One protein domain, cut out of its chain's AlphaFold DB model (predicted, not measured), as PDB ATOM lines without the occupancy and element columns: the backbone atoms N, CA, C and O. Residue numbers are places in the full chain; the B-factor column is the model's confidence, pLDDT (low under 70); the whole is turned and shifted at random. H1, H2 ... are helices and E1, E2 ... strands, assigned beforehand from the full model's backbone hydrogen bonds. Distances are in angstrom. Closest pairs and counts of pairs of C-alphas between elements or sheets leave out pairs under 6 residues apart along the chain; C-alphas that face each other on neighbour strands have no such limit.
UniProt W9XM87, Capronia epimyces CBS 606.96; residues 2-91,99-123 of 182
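This is residues 2 to 91 and 99 to 123 of the 182 residues of a protein of Capronia epimyces CBS 606.96 (UniProt W9XM87). A strongly twisted sheet of four strands, E2, E3, E4 and E7, has the long helix H1 packed over it along E4, and a second sheet of three strands, E1, E5 and E6, extends away from the end where E4 turns into E5. The turn between E5 and E6 and the far end of the helix side make the two ends of the long axis, while the short helix H2 only grazes the four-stranded sheet. The printed part has 115 residues, with seven named strands and two named helices in the order E1 E2 E3 E4 E5 E6 H1 H2 E7, a mixed class. The sheets run E2 - E3 - E4 - E7 and E1 - E5 - E6, both antiparallel. The whole is only just compact, close to loose, with a radius of gyration of the C-alphas of 15.8 A, and its outline is elongated, 56 by 34 by 24 A.

In the larger sheet E2 is residues 19 to 22, E3 residues 26 to 31 at 15.2 A, E4 residues 34 to 39 at 16.5 A, and E7 residues 118 to 121, ending with C-alpha 121 at (142.585, 172.024, 126.444). H1, residues 70 to 88, is 27.1 A long from C-alpha 70 at (130.199, 182.906, 104.669). H2 is residues 113 to 116. In the smaller sheet E1 is residues 4 to 8, beginning with C-alpha 4 at (118.307, 167.652, 107.134), E5 residues 41 to 47 at 20.4 A, and E6 residues 53 to 58 at 13.2 A.

E2, E3 and E4 form a meander, each strand the antiparallel neighbour of the one before, with N 20 and O 28 at 2.8 A and N 29 and O 36 at 2.9 A. E7 is an edge strand beside E4, with N 37 and O 118 at 2.8 A. H1 is on this sheet at a height of 9.3 A, over E4 and only just over E7, where 3 of its C-alphas fall. It runs along the strands, at 2 degrees to E4 on the local plane, which is fitted to just 6 C-alphas; the closest C-alphas of H1 and E4 are those of Leu 74 and Pro 39, 5.7 A apart. H1 only just touches H2, with residues 75 to 79 alone and 3 pairs of C-alphas within 8 A; the closest are those of Leu 75 and His 116, 6.5 A. In H1 every O i to N i+4 pair is within hydrogen-bond range; H2 is too short for one, and its single O i to N i+3 pair is not within range. E4 runs on into E5 across one residue, at 65 degrees. E5 lies between its antiparallel neighbours E1, with N 6 and O 43 at 3.0 A, and E6, with N 46 and O 54 at 2.8 A; E5 and E6 are a hairpin. H1 is not on this smaller sheet, and E1 and E7 are apart.

The C-alphas farthest apart are those of Phe 50 and His 91, 56.3 A. Residues 92 to 98 are not printed, and C-alphas 91 and 99 are 15.7 A apart across the cut. The link from E6 to H1 is long, with 11 residues. Residues 99 to 112 hold no named element. The mean pLDDT of the printed part is 85.8, and residues 102 to 114 are under 70.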
ATOM      1  N   THR A   2     111.210 167.423 104.185       72.19
ATOM      2  CA  THR A   2     112.175 167.249 105.279       72.19
ATOM      3  C   THR A   2     113.519 167.753 104.778       72.19
ATOM      4  O   THR A   2     114.022 167.225 103.790       72.19
ATOM      5  N   ILE A   3     114.050 168.793 105.416       80.88
ATOM      6  CA  ILE A   3     115.425 169.252 105.213       80.88
ATOM      7  C   ILE A   3     116.224 168.738 106.404       80.88
ATOM      8  O   ILE A   3     115.801 168.903 107.550       80.88
ATOM      9  N   ILE A   4     117.339 168.076 106.127       85.94
ATOM     10  CA  ILE A   4     118.307 167.652 107.134       85.94
ATOM     11  C   ILE A   4     119.487 168.610 107.035       85.94
ATOM     12  O   ILE A   4     120.110 168.693 105.981       85.94
ATOM     13  N   ALA A   5     119.780 169.307 108.128       89.88
ATOM     14  CA  ALA A   5     120.980 170.120 108.262       89.88
ATOM     15  C   ALA A   5     122.059 169.313 108.997       89.88
ATOM     16  O   ALA A   5     121.786 168.711 110.042       89.88
ATOM     17  N   GLU A   6     123.281 169.306 108.474       94.88
ATOM     18  CA  GLU A   6     124.444 168.701 109.125       94.88
ATOM     19  C   GLU A   6     125.632 169.661 109.163       94.88
ATOM     20  O   GLU A   6     125.785 170.502 108.282       94.88
ATOM     21  N   PHE A   7     126.488 169.531 110.179       96.50
ATOM     22  CA  PHE A   7     127.757 170.254 110.221       96.50
ATOM     23  C   PHE A   7     128.802 169.560 109.349       96.50
ATOM     24  O   PHE A   7     128.888 168.327 109.324       96.50
ATOM     25  N   VAL A   8     129.627 170.359 108.675       95.19
ATOM     26  CA  VAL A   8     130.690 169.882 107.785       95.19
ATOM     27  C   VAL A   8     132.030 170.533 108.121       95.19
ATOM     28  O   VAL A   8     132.099 171.656 108.615       95.19
ATOM     29  N   HIS A   9     133.109 169.807 107.855       94.06
ATOM     30  CA  HIS A   9     134.474 170.315 107.877       94.06
ATOM     31  C   HIS A   9     134.735 171.223 106.666       94.06
ATOM     32  O   HIS A   9     133.962 171.278 105.711       94.06
ATOM     33  N   LEU A  10     135.878 171.915 106.671       90.56
ATOM     34  CA  LEU A  10     136.302 172.787 105.566       90.56
ATOM     35  C   LEU A  10     136.513 172.065 104.229       90.56
ATOM     36  O   LEU A  10     136.544 172.719 103.190       90.56
ATOM     37  N   ASP A  11     136.701 170.752 104.233       89.44
ATOM     38  CA  ASP A  11     136.795 169.933 103.021       89.44
ATOM     39  C   ASP A  11     135.426 169.387 102.566       89.44
ATOM     40  O   ASP A  11     135.351 168.624 101.604       89.44
ATOM     41  N   GLY A  12     134.346 169.763 103.258       90.31
ATOM     42  CA  GLY A  12     132.985 169.302 103.002       90.31
ATOM     43  C   GLY A  12     132.678 167.914 103.566       90.31
ATOM     44  O   GLY A  12     131.569 167.406 103.380       90.31
ATOM     45  N   THR A  13     133.610 167.268 104.266       92.69
ATOM     46  CA  THR A  13     133.299 166.015 104.960       92.69
ATOM     47  C   THR A  13     132.381 166.280 106.147       92.69
ATOM     48  O   THR A  13     132.443 167.323 106.795       92.69
ATOM     49  N   ARG A  14     131.480 165.341 106.434       94.38
ATOM     50  CA  ARG A  14     130.555 165.462 107.562       94.38
ATOM     51  C   ARG A  14     131.323 165.435 108.884       94.38
ATOM     52  O   ARG A  14     132.175 164.569 109.079       94.38
ATOM     53  N   VAL A  15     130.960 166.314 109.814       95.69
ATOM     54  CA  VAL A  15     131.448 166.249 111.198       95.69
ATOM     55  C   VAL A  15     130.838 165.021 111.871       95.69
ATOM     56  O   VAL A  15     129.617 164.890 111.971       95.69
ATOM     57  N   THR A  16     131.694 164.103 112.312       95.50
ATOM     58  CA  THR A  16     131.289 162.849 112.983       95.50
ATOM     59  C   THR A  16     131.785 162.778 114.422       95.50
ATOM     60  O   THR A  16     131.333 161.942 115.205       95.50
ATOM     61  N   GLU A  17     132.695 163.677 114.778       95.81
ATOM     62  CA  GLU A  17     133.218 163.861 116.115       95.81
ATOM     63  C   GLU A  17     132.130 164.331 117.084       95.81
ATOM     64  O   GLU A  17     131.127 164.944 116.707       95.81
ATOM     65  N   LYS A  18     132.347 164.075 118.378       96.12
ATOM     66  CA  LYS A  18     131.445 164.557 119.422       96.12
ATOM     67  C   LYS A  18     131.500 166.084 119.469       96.12
ATOM     68  O   LYS A  18     132.514 166.653 119.869       96.12
ATOM     69  N   ILE A  19     130.397 166.728 119.105       95.88
ATOM     70  CA  ILE A  19     130.213 168.169 119.275       95.88
ATOM     71  C   ILE A  19     129.992 168.445 120.763       95.88
ATOM     72  O   ILE A  19     129.099 167.871 121.385       95.88
ATOM     73  N   ILE A  20     130.830 169.309 121.326       93.94
ATOM     74  CA  ILE A  20     130.809 169.701 122.743       93.94
ATOM     75  C   ILE A  20     130.402 171.165 122.939       93.94
ATOM     76  O   ILE A  20     130.155 171.580 124.063       93.94
ATOM     77  N   GLY A  21     130.291 171.941 121.858       92.44
ATOM     78  CA  GLY A  21     129.802 173.316 121.903       92.44
ATOM     79  C   GLY A  21     129.468 173.852 120.513       92.44
ATOM     80  O   GLY A  21     130.087 173.466 119.523       92.44
ATOM     81  N   VAL A  22     128.488 174.750 120.436       93.44
ATOM     82  CA  VAL A  22     128.080 175.422 119.193       93.44
ATOM     83  C   VAL A  22     128.017 176.921 119.460       93.44
ATOM     84  O   VAL A  22     127.180 177.381 120.232       93.44
ATOM     85  N   GLY A  23     128.916 177.673 118.830       90.00
ATOM     86  CA  GLY A  23     128.967 179.128 118.897       90.00
ATOM     87  C   GLY A  23     128.399 179.798 117.646       90.00
ATOM     88  O   GLY A  23     127.881 179.153 116.732       90.00
ATOM     89  N   GLY A  24     128.522 181.127 117.591       89.50
ATOM     90  CA  GLY A  24     128.107 181.911 116.424       89.50
ATOM     91  C   GLY A  24     128.954 181.615 115.184       89.50
ATOM     92  O   GLY A  24     128.401 181.382 114.115       89.50
ATOM     93  N   THR A  25     130.279 181.569 115.348       91.62
ATOM     94  CA  THR A  25     131.261 181.467 114.252       91.62
ATOM     95  C   THR A  25     131.951 180.105 114.152       91.62
ATOM     96  O   THR A  25     132.560 179.773 113.137       91.62
ATOM     97  N   GLY A  26     131.866 179.288 115.198       94.19
ATOM     98  CA  GLY A  26     132.557 178.008 115.256       94.19
ATOM     99  C   GLY A  26     131.785 176.962 116.036       94.19
ATOM    100  O   GLY A  26     130.922 177.286 116.854       94.19
ATOM    101  N   ILE A  27     132.120 175.704 115.787       96.25
ATOM    102  CA  ILE A  27     131.703 174.568 116.610       96.25
ATOM    103  C   ILE A  27     132.928 173.982 117.300       96.25
ATOM    104  O   ILE A  27     134.022 173.971 116.737       96.25
ATOM    105  N   LEU A  28     132.739 173.507 118.526       95.62
ATOM    106  CA  LEU A  28     133.749 172.782 119.281       95.62
ATOM    107  C   LEU A  28     133.487 171.288 119.137       95.62
ATOM    108  O   LEU A  28     132.417 170.800 119.507       95.62
ATOM    109  N   ILE A  29     134.482 170.567 118.633       96.38
ATOM    110  CA  ILE A  29     134.487 169.109 118.557       96.38
ATOM    111  C   ILE A  29     135.555 168.536 119.485       96.38
ATOM    112  O   ILE A  29     136.620 169.121 119.676       96.38
ATOM    113  N   GLN A  30     135.280 167.375 120.068       95.31
ATOM    114  CA  GLN A  30     136.249 166.665 120.891       95.31
ATOM    115  C   GLN A  30     137.148 165.782 120.014       95.31
ATOM    116  O   GLN A  30     136.663 164.892 119.316       95.31
ATOM    117  N   GLN A  31     138.464 165.979 120.109       91.31
ATOM    118  CA  GLN A  31     139.480 165.132 119.479       91.31
ATOM    119  C   GLN A  31     140.428 164.580 120.550       91.31
ATOM    120  O   GLN A  31     141.383 165.229 120.979       91.31
ATOM    121  N   GLY A  32     140.145 163.361 121.014       90.12
ATOM    122  CA  GLY A  32     140.880 162.743 122.117       90.12
ATOM    123  C   GLY A  32     140.740 163.546 123.415       90.12
ATOM    124  O   GLY A  32     139.630 163.735 123.912       90.12
ATOM    125  N   GLN A  33     141.872 164.007 123.953       91.00
ATOM    126  CA  GLN A  33     141.972 164.820 125.179       91.00
ATOM    127  C   GLN A  33     142.001 166.332 124.894       91.00
ATOM    128  O   GLN A  33     142.462 167.118 125.716       91.00
ATOM    129  N   ARG A  34     141.581 166.747 123.697       93.81
ATOM    130  CA  ARG A  34     141.578 168.148 123.272       93.81
ATOM    131  C   ARG A  34     140.214 168.541 122.731       93.81
ATOM    132  O   ARG A  34     139.474 167.705 122.207       93.81
ATOM    133  N   ALA A  35     139.921 169.829 122.829       94.88
ATOM    134  CA  ALA A  35     138.828 170.458 122.115       94.88
ATOM    135  C   ALA A  35     139.386 171.164 120.873       94.88
ATOM    136  O   ALA A  35     140.460 171.767 120.909       94.88
ATOM    137  N   LEU A  36     138.670 171.061 119.759       95.19
ATOM    138  CA  LEU A  36     139.021 171.716 118.511       95.19
ATOM    139  C   LEU A  36     137.860 172.600 118.073       95.19
ATOM    140  O   LEU A  36     136.768 172.105 117.797       95.19
ATOM    141  N   LYS A  37     138.104 173.905 117.993       95.25
ATOM    142  CA  LYS A  37     137.176 174.858 117.396       95.25
ATOM    143  C   LYS A  37     137.405 174.894 115.895       95.25
ATOM    144  O   LYS A  37     138.507 175.215 115.454       95.25
ATOM    145  N   ILE A  38     136.376 174.568 115.127       95.06
ATOM    146  CA  ILE A  38     136.378 174.616 113.661       95.06
ATOM    147  C   ILE A  38     135.290 175.582 113.172       95.06
ATOM    148  O   ILE A  38     134.361 175.870 113.936       95.06
ATOM    149  N   PRO A  39     135.375 176.099 111.930       95.31
ATOM    150  CA  PRO A  39     134.334 176.949 111.362       95.31
ATOM    151  C   PRO A  39     132.961 176.284 111.441       95.31
ATOM    152  O   PRO A  39     132.827 175.086 111.186       95.31
ATOM    153  N   ARG A  40     131.930 177.060 111.779       95.88
ATOM    154  CA  ARG A  40     130.549 176.568 111.799       95.88
ATOM    155  C   ARG A  40     129.983 176.540 110.379       95.88
ATOM    156  O   ARG A  40     129.230 177.425 110.001       95.88
ATOM    157  N   LEU A  41     130.367 175.523 109.619       94.94
ATOM    158  CA  LEU A  41     129.843 175.272 108.281       94.94
ATOM    159  C   LEU A  41     128.763 174.200 108.330       94.94
ATOM    160  O   LEU A  41     128.887 173.206 109.053       94.94
ATOM    161  N   SER A  42     127.718 174.399 107.542       93.62
ATOM    162  CA  SER A  42     126.598 173.483 107.428       93.62
ATOM    163  C   SER A  42     126.284 173.115 105.982       93.62
ATOM    164  O   SER A  42     126.639 173.807 105.024       93.62
ATOM    165  N   ARG A  43     125.630 171.965 105.837       94.25
ATOM    166  CA  ARG A  43     125.067 171.477 104.586       94.25
ATOM    167  C   ARG A  43     123.605 171.122 104.804       94.25
ATOM    168  O   ARG A  43     123.288 170.320 105.684       94.25
ATOM    169  N   ASP A  44     122.746 171.663 103.947       91.94
ATOM    170  CA  ASP A  44     121.322 171.357 103.919       91.94
ATOM    171  C   ASP A  44     121.021 170.349 102.816       91.94
ATOM    172  O   ASP A  44     121.285 170.577 101.632       91.94
ATOM    173  N   ILE A  45     120.424 169.227 103.212       89.06
ATOM    174  CA  ILE A  45     120.042 168.136 102.325       89.06
ATOM    175  C   ILE A  45     118.519 168.042 102.308       89.06
ATOM    176  O   ILE A  45     117.876 167.757 103.321       89.06
ATOM    177  N   GLY A  46     117.937 168.292 101.141       86.88
ATOM    178  CA  GLY A  46     116.525 168.094 100.861       86.88
ATOM    179  C   GLY A  46     116.253 166.806 100.098       86.88
ATOM    180  O   GLY A  46     117.092 165.916  99.987       86.88
ATOM    181  N   ASN A  47     115.051 166.743  99.536       83.56
ATOM    182  CA  ASN A  47     114.607 165.677  98.651       83.56
ATOM    183  C   ASN A  47     114.308 166.290  97.275       83.56
ATOM    184  O   ASN A  47     113.642 167.323  97.209       83.56
ATOM    185  N   ASP A  48     114.772 165.655  96.201       80.00
ATOM    186  CA  ASP A  48     114.540 166.063  94.807       80.00
ATOM    187  C   ASP A  48     113.080 165.902  94.327       80.00
ATOM    188  O   ASP A  48     112.756 166.199  93.179       80.00
ATOM    189  N   GLY A  49     112.188 165.432  95.203       76.25
ATOM    190  CA  GLY A  49     110.789 165.134  94.895       76.25
ATOM    191  C   GLY A  49     110.565 163.692  94.433       76.25
ATOM    192  O   GLY A  49     109.420 163.244  94.409       76.25
ATOM    193  N   PHE A  50     111.638 162.945  94.155       78.06
ATOM    194  CA  PHE A  50     111.633 161.525  93.794       78.06
ATOM    195  C   PHE A  50     112.145 160.617  94.921       78.06
ATOM    196  O   PHE A  50     112.205 159.400  94.759       78.06
ATOM    197  N   GLY A  51     112.464 161.181  96.088       77.19
ATOM    198  CA  GLY A  51     112.960 160.435  97.242       77.19
ATOM    199  C   GLY A  51     114.480 160.405  97.350       77.19
ATOM    200  O   GLY A  51     114.979 159.777  98.284       77.19
ATOM    201  N   LEU A  52     115.215 161.055  96.441       78.94
ATOM    202  CA  LEU A  52     116.673 161.075  96.480       78.94
ATOM    203  C   LEU A  52     117.187 162.311  97.228       78.94
ATOM    204  O   LEU A  52     116.602 163.395  97.123       78.94
ATOM    205  N   PRO A  53     118.284 162.166  97.995       82.44
ATOM    206  CA  PRO A  53     118.894 163.287  98.689       82.44
ATOM    207  C   PRO A  53     119.451 164.295  97.680       82.44
ATOM    208  O   PRO A  53     120.223 163.940  96.789       82.44
ATOM    209  N   LEU A  54     119.081 165.561  97.857       84.69
ATOM    210  CA  LEU A  54     119.553 166.684  97.054       84.69
ATOM    211  C   LEU A  54     120.233 167.697  97.972       84.69
ATOM    212  O   LEU A  54     119.597 168.219  98.885       84.69
ATOM    213  N   VAL A  55     121.508 167.994  97.721       86.81
ATOM    214  CA  VAL A  55     122.206 169.082  98.418       86.81
ATOM    215  C   VAL A  55     121.616 170.407  97.943       86.81
ATOM    216  O   VAL A  55     121.691 170.733  96.760       86.81
ATOM    217  N   ILE A  56     120.999 171.143  98.864       86.25
ATOM    218  CA  ILE A  56     120.394 172.451  98.592       86.25
ATOM    219  C   ILE A  56     121.453 173.538  98.776       86.25
ATOM    220  O   ILE A  56     121.615 174.402  97.915       86.25
ATOM    221  N   ILE A  57     122.163 173.483  99.902       86.75
ATOM    222  CA  ILE A  57     123.192 174.444 100.303       86.75
ATOM    223  C   ILE A  57     124.360 173.653 100.885       86.75
ATOM    224  O   ILE A  57     124.154 172.704 101.640       86.75
ATOM    225  N   ASP A  58     125.578 174.052 100.534       90.88
ATOM    226  CA  ASP A  58     126.806 173.550 101.143       90.88
ATOM    227  C   ASP A  58     127.750 174.726 101.401       90.88
ATOM    228  O   ASP A  58     128.397 175.228 100.481       90.88
ATOM    229  N   GLU A  59     127.823 175.168 102.654       90.19
ATOM    230  CA  GLU A  59     128.638 176.319 103.054       90.19
ATOM    231  C   GLU A  59     130.144 176.027 102.969       90.19
ATOM    232  O   GLU A  59     130.957 176.949 102.998       90.19
ATOM    233  N   SER A  60     130.551 174.758 102.831       87.56
ATOM    234  CA  SER A  60     131.952 174.419 102.569       87.56
ATOM    235  C   SER A  60     132.360 174.676 101.115       87.56
ATOM    236  O   SER A  60     133.551 174.810 100.833       87.56
ATOM    237  N   SER A  61     131.407 174.778 100.189       86.81
ATOM    238  CA  SER A  61     131.699 175.020  98.775       86.81
ATOM    239  C   SER A  61     132.070 176.480  98.507       86.81
ATOM    240  O   SER A  61     131.682 177.386  99.239       86.81
ATOM    241  N   THR A  62     132.822 176.723  97.430       83.06
ATOM    242  CA  THR A  62     133.090 178.091  96.964       83.06
ATOM    243  C   THR A  62     131.768 178.766  96.579       83.06
ATOM    244  O   THR A  62     130.988 178.157  95.836       83.06
ATOM    245  N   PRO A  63     131.497 179.996  97.049       84.44
ATOM    246  CA  PRO A  63     130.288 180.718  96.667       84.44
ATOM    247  C   PRO A  63     130.290 181.020  95.166       84.44
ATOM    248  O   PRO A  63     131.340 181.067  94.515       84.44
ATOM    249  N   LYS A  64     129.103 181.240  94.598       84.31
ATOM    250  CA  LYS A  64     129.001 181.729  93.220       84.31
ATOM    251  C   LYS A  64     129.496 183.172  93.157       84.31
ATOM    252  O   LYS A  64     129.477 183.897  94.149       84.31
ATOM    253  N   GLU A  65     129.931 183.600  91.978       83.94
ATOM    254  CA  GLU A  65     130.365 184.981  91.772       83.94
ATOM    255  C   GLU A  65     129.245 185.964  92.155       83.94
ATOM    256  O   GLU A  65     128.126 185.868  91.654       83.94
ATOM    257  N   GLY A  66     129.559 186.900  93.055       84.88
ATOM    258  CA  GLY A  66     128.614 187.893  93.572       84.88
ATOM    259  C   GLY A  66     127.822 187.460  94.811       84.88
ATOM    260  O   GLY A  66     127.200 188.323  95.432       84.88
ATOM    261  N   ASP A  67     127.878 186.186  95.206       87.81
ATOM    262  CA  ASP A  67     127.277 185.717  96.455       87.81
ATOM    263  C   ASP A  67     128.176 186.044  97.659       87.81
ATOM    264  O   ASP A  67     129.397 186.180  97.555       87.81
ATOM    265  N   TYR A  68     127.551 186.168  98.828       86.81
ATOM    266  CA  TYR A  68     128.251 186.384 100.090       86.81
ATOM    267  C   TYR A  68     129.035 185.129 100.508       86.81
ATOM    268  O   TYR A  68     128.478 184.031 100.570       86.81
ATOM    269  N   ASP A  69     130.321 185.297 100.825       89.81
ATOM    270  CA  ASP A  69     131.218 184.209 101.218       89.81
ATOM    271  C   ASP A  69     131.232 184.011 102.740       89.81
ATOM    272  O   ASP A  69     132.106 184.505 103.457       89.81
ATOM    273  N   ILE A  70     130.255 183.255 103.244       89.31
ATOM    274  CA  ILE A  70     130.199 182.906 104.669       89.31
ATOM    275  C   ILE A  70     131.457 182.153 105.124       89.31
ATOM    276  O   ILE A  70     131.941 182.366 106.235       89.31
ATOM    277  N   ARG A  71     132.035 181.302 104.268       90.94
ATOM    278  CA  ARG A  71     133.228 180.517 104.594       90.94
ATOM    279  C   ARG A  71     134.407 181.441 104.874       90.94
ATOM    280  O   ARG A  71     135.079 181.257 105.889       90.94
ATOM    281  N   ALA A  72     134.653 182.426 104.014       90.12
ATOM    282  CA  ALA A  72     135.726 183.397 104.209       90.12
ATOM    283  C   ALA A  72     135.564 184.182 105.520       90.12
ATOM    284  O   ALA A  72     136.536 184.331 106.264       90.12
ATOM    285  N   ASP A  73     134.345 184.606 105.853       91.94
ATOM    286  CA  ASP A  73     134.076 185.380 107.070       91.94
ATOM    287  C   ASP A  73     134.251 184.553 108.356       91.94
ATOM    288  O   ASP A  73     134.799 185.040 109.353       91.94
ATOM    289  N   LEU A  74     133.857 183.275 108.340       93.50
ATOM    290  CA  LEU A  74     134.091 182.353 109.459       93.50
ATOM    291  C   LEU A  74     135.584 182.056 109.648       93.50
ATOM    292  O   LEU A  74     136.075 182.038 110.781       93.50
ATOM    293  N   LEU A  75     136.321 181.872 108.550       92.00
ATOM    294  CA  LEU A  75     137.774 181.690 108.572       92.00
ATOM    295  C   LEU A  75     138.485 182.926 109.133       92.00
ATOM    296  O   LEU A  75     139.336 182.801 110.014       92.00
ATOM    297  N   LEU A  76     138.100 184.118 108.673       92.06
ATOM    298  CA  LEU A  76     138.637 185.382 109.168       92.06
ATOM    299  C   LEU A  76     138.361 185.560 110.668       92.06
ATOM    300  O   LEU A  76     139.243 185.984 111.413       92.06
ATOM    301  N   SER A  77     137.162 185.187 111.121       92.94
ATOM    302  CA  SER A  77     136.784 185.241 112.537       92.94
ATOM    303  C   SER A  77     137.689 184.365 113.409       92.94
ATOM    304  O   SER A  77     138.162 184.826 114.449       92.94
ATOM    305  N   LEU A  78     137.991 183.135 112.979       92.44
ATOM    306  CA  LEU A  78     138.917 182.257 113.707       92.44
ATOM    307  C   LEU A  78     140.359 182.764 113.673       92.44
ATOM    308  O   LEU A  78     141.067 182.638 114.669       92.44
ATOM    309  N   GLU A  79     140.817 183.356 112.570       92.00
ATOM    310  CA  GLU A  79     142.160 183.947 112.522       92.00
ATOM    311  C   GLU A  79     142.295 185.163 113.446       92.00
ATOM    312  O   GLU A  79     143.333 185.330 114.095       92.00
ATOM    313  N   HIS A  80     141.249 185.987 113.561       92.62
ATOM    314  CA  HIS A  80     141.207 187.070 114.543       92.62
ATOM    315  C   HIS A  80     141.272 186.540 115.978       92.62
ATOM    316  O   HIS A  80     142.041 187.067 116.782       92.62
ATOM    317  N   GLU A  81     140.526 185.480 116.286       93.25
ATOM    318  CA  GLU A  81     140.560 184.823 117.596       93.25
ATOM    319  C   GLU A  81     141.956 184.262 117.900       93.25
ATOM    320  O   GLU A  81     142.571 184.657 118.890       93.25
ATOM    321  N   LYS A  82     142.564 183.517 116.965       92.50
ATOM    322  CA  LYS A  82     143.961 183.065 117.091       92.50
ATOM    323  C   LYS A  82     144.932 184.214 117.326       92.50
ATOM    324  O   LYS A  82     145.897 184.066 118.071       92.50
ATOM    325  N   ALA A  83     144.757 185.347 116.646       92.88
ATOM    326  CA  ALA A  83     145.620 186.512 116.827       92.88
ATOM    327  C   ALA A  83     145.493 187.107 118.238       92.88
ATOM    328  O   ALA A  83     146.503 187.520 118.817       92.88
ATOM    329  N   ILE A  84     144.283 187.110 118.802       94.44
ATOM    330  CA  ILE A  84     144.040 187.489 120.196       94.44
ATOM    331  C   ILE A  84     144.725 186.488 121.129       94.44
ATOM    332  O   ILE A  84     145.533 186.912 121.953       94.44
ATOM    333  N   ASP A  85     144.524 185.184 120.944       94.12
ATOM    334  CA  ASP A  85     145.133 184.152 121.793       94.12
ATOM    335  C   ASP A  85     146.662 184.183 121.747       94.12
ATOM    336  O   ASP A  85     147.329 184.081 122.776       94.12
ATOM    337  N   ARG A  86     147.255 184.416 120.567       94.00
ATOM    338  CA  ARG A  86     148.708 184.620 120.412       94.00
ATOM    339  C   ARG A  86     149.199 185.798 121.246       94.00
ATOM    340  O   ARG A  86     150.254 185.717 121.869       94.00
ATOM    341  N   ARG A  87     148.450 186.903 121.234       95.25
ATOM    342  CA  ARG A  87     148.777 188.119 121.987       95.25
ATOM    343  C   ARG A  87     148.613 187.911 123.490       95.25
ATOM    344  O   ARG A  87     149.400 188.458 124.263       95.25
ATOM    345  N   LEU A  88     147.605 187.143 123.897       95.38
ATOM    346  CA  LEU A  88     147.358 186.785 125.290       95.38
ATOM    347  C   LEU A  88     148.410 185.807 125.813       95.38
ATOM    348  O   LEU A  88     148.869 185.978 126.940       95.38
ATOM    349  N   GLY A  89     148.877 184.870 124.994       92.38
ATOM    350  CA  GLY A  89     149.855 183.867 125.394       92.38
ATOM    351  C   GLY A  89     149.325 182.950 126.500       92.38
ATOM    352  O   GLY A  89     148.125 182.824 126.713       92.38
ATOM    353  N   ASN A  90     150.231 182.293 127.225       92.12
ATOM    354  CA  ASN A  90     149.848 181.357 128.281       92.12
ATOM    355  C   ASN A  90     149.560 182.087 129.604       92.12
ATOM    356  O   ASN A  90     150.471 182.672 130.192       92.12
ATOM    357  N   HIS A  91     148.328 181.985 130.102       94.44
ATOM    358  CA  HIS A  91     147.913 182.497 131.409       94.44
ATOM    359  C   HIS A  91     146.993 181.490 132.096       94.44
ATOM    360  O   HIS A  91     146.144 180.903 131.443       94.44
ATOM    361  N   ASN A  99     147.817 175.215 118.901       88.44
ATOM    362  CA  ASN A  99     148.172 175.320 117.474       88.44
ATOM    363  C   ASN A  99     148.152 176.773 116.961       88.44
ATOM    364  O   ASN A  99     147.768 177.056 115.825       88.44
ATOM    365  N   LEU A 100     148.576 177.711 117.806       84.06
ATOM    366  CA  LEU A 100     148.587 179.130 117.468       84.06
ATOM    367  C   LEU A 100     149.725 179.501 116.503       84.06
ATOM    368  O   LEU A 100     149.618 180.482 115.781       84.06
ATOM    369  N   SER A 101     150.818 178.744 116.440       71.00
ATOM    370  CA  SER A 101     151.986 179.074 115.607       71.00
ATOM    371  C   SER A 101     151.820 178.781 114.113       71.00
ATOM    372  O   SER A 101     152.673 179.197 113.330       71.00
ATOM    373  N   SER A 102     150.744 178.107 113.695       61.28
ATOM    374  CA  SER A 102     150.450 177.877 112.279       61.28
ATOM    375  C   SER A 102     150.069 179.200 111.615       61.28
ATOM    376  O   SER A 102     148.917 179.628 111.645       61.28
ATOM    377  N   THR A 103     151.058 179.908 111.077       54.19
ATOM    378  CA  THR A 103     150.838 181.040 110.175       54.19
ATOM    379  C   THR A 103     150.364 180.501 108.833       54.19
ATOM    380  O   THR A 103     151.055 179.692 108.218       54.19
ATOM    381  N   SER A 104     149.235 181.004 108.343       50.91
ATOM    382  CA  SER A 104     148.632 180.705 107.037       50.91
ATOM    383  C   SER A 104     149.459 181.163 105.822       50.91
ATOM    384  O   SER A 104     148.938 181.251 104.713       50.91
ATOM    385  N   MET A 105     150.773 181.374 105.967       48.25
ATOM    386  CA  MET A 105     151.698 181.417 104.829       48.25
ATOM    387  C   MET A 105     152.008 179.992 104.340       48.25
ATOM    388  O   MET A 105     153.161 179.597 104.194       48.25
ATOM    389  N   SER A 106     150.967 179.205 104.072       43.88
ATOM    390  CA  SER A 106     151.098 178.044 103.203       43.88
ATOM    391  C   SER A 106     150.883 178.538 101.779       43.88
ATOM    392  O   SER A 106     149.763 178.696 101.312       43.88
ATOM    393  N   THR A 107     151.976 178.789 101.063       44.25
ATOM    394  CA  THR A 107     151.984 179.001  99.604       44.25
ATOM    395  C   THR A 107     151.686 177.706  98.829       44.25
ATOM    396  O   THR A 107     152.005 177.607  97.646       44.25
ATOM    397  N   SER A 108     151.126 176.686  99.489       46.94
ATOM    398  CA  SER A 108     150.732 175.426  98.872       46.94
ATOM    399  C   SER A 108     149.213 175.386  98.751       46.94
ATOM    400  O   SER A 108     148.498 175.659  99.710       46.94
ATOM    401  N   PHE A 109     148.717 175.028  97.565       51.62
ATOM    402  CA  PHE A 109     147.297 174.867  97.214       51.62
ATOM    403  C   PHE A 109     146.565 173.760  98.013       51.62
ATOM    404  O   PHE A 109     145.487 173.313  97.632       51.62
ATOM    405  N   THR A 110     147.143 173.308  99.124       45.06
ATOM    406  CA  THR A 110     146.621 172.300 100.044       45.06
ATOM    407  C   THR A 110     146.556 172.901 101.444       45.06
ATOM    408  O   THR A 110     147.392 172.605 102.298       45.06
ATOM    409  N   SER A 111     145.582 173.782 101.675       50.28
ATOM    410  CA  SER A 111     145.203 174.202 103.025       50.28
ATOM    411  C   SER A 111     144.637 172.985 103.751       50.28
ATOM    412  O   SER A 111     143.615 172.436 103.333       50.28
ATOM    413  N   THR A 112     145.298 172.521 104.808       52.50
ATOM    414  CA  THR A 112     144.758 171.425 105.623       52.50
ATOM    415  C   THR A 112     143.716 171.995 106.585       52.50
ATOM    416  O   THR A 112     143.872 173.121 107.057       52.50
ATOM    417  N   SER A 113     142.640 171.261 106.901       55.91
ATOM    418  CA  SER A 113     141.564 171.785 107.773       55.91
ATOM    419  C   SER A 113     142.065 172.213 109.164       55.91
ATOM    420  O   SER A 113     141.455 173.051 109.827       55.91
ATOM    421  N   THR A 114     143.226 171.698 109.577       63.28
ATOM    422  CA  THR A 114     143.940 172.034 110.813       63.28
ATOM    423  C   THR A 114     144.535 173.440 110.855       63.28
ATOM    424  O   THR A 114     144.739 173.972 111.947       63.28
ATOM    425  N   ASP A 115     144.788 174.071 109.708       73.75
ATOM    426  CA  ASP A 115     145.364 175.422 109.667       73.75
ATOM    427  C   ASP A 115     144.351 176.489 110.096       73.75
ATOM    428  O   ASP A 115     144.729 177.543 110.602       73.75
ATOM    429  N   HIS A 116     143.060 176.173 110.007       85.19
ATOM    430  CA  HIS A 116     141.952 177.074 110.311       85.19
ATOM    431  C   HIS A 116     141.098 176.593 111.487       85.19
ATOM    432  O   HIS A 116     139.885 176.785 111.519       85.19
ATOM    433  N   SER A 117     141.736 175.956 112.464       92.12
ATOM    434  CA  SER A 117     141.101 175.528 113.708       92.12
ATOM    435  C   SER A 117     141.877 175.994 114.932       92.12
ATOM    436  O   SER A 117     143.083 176.235 114.844       92.12
ATOM    437  N   ILE A 118     141.207 176.121 116.077       93.75
ATOM    438  CA  ILE A 118     141.836 176.462 117.362       93.75
ATOM    439  C   ILE A 118     141.770 175.239 118.260       93.75
ATOM    440  O   ILE A 118     140.695 174.773 118.629       93.75
ATOM    441  N   MET A 119     142.932 174.690 118.573       94.44
ATOM    442  CA  MET A 119     143.088 173.521 119.419       94.44
ATOM    443  C   MET A 119     143.374 173.969 120.840       94.44
ATOM    444  O   MET A 119     144.377 174.640 121.085       94.44
ATOM    445  N   MET A 120     142.535 173.537 121.768       93.81
ATOM    446  CA  MET A 120     142.558 173.962 123.159       93.81
ATOM    447  C   MET A 120     142.450 172.774 124.118       93.81
ATOM    448  O   MET A 120     142.102 171.655 123.713       93.81
ATOM    449  N   ASP A 121     142.793 173.008 125.383       93.50
ATOM    450  CA  ASP A 121     142.585 172.024 126.444       93.50
ATOM    451  C   ASP A 121     141.095 171.681 126.584       93.50
ATOM    452  O   ASP A 121     140.218 172.541 126.475       93.50
ATOM    453  N   LEU A 122     140.802 170.394 126.786       93.25
ATOM    454  CA  LEU A 122     139.445 169.935 127.048       93.25
ATOM    455  C   LEU A 122     139.127 170.137 128.533       93.25
ATOM    456  O   LEU A 122     139.693 169.459 129.385       93.25
ATOM    457  N   MET A 123     138.191 171.033 128.822       92.19
ATOM    458  CA  MET A 123     137.786 171.365 130.188       92.19
ATOM    459  C   MET A 123     136.750 170.347 130.675       92.19
ATOM    460  O   MET A 123     135.636 170.291 130.148       92.19
TER     461      MET A 123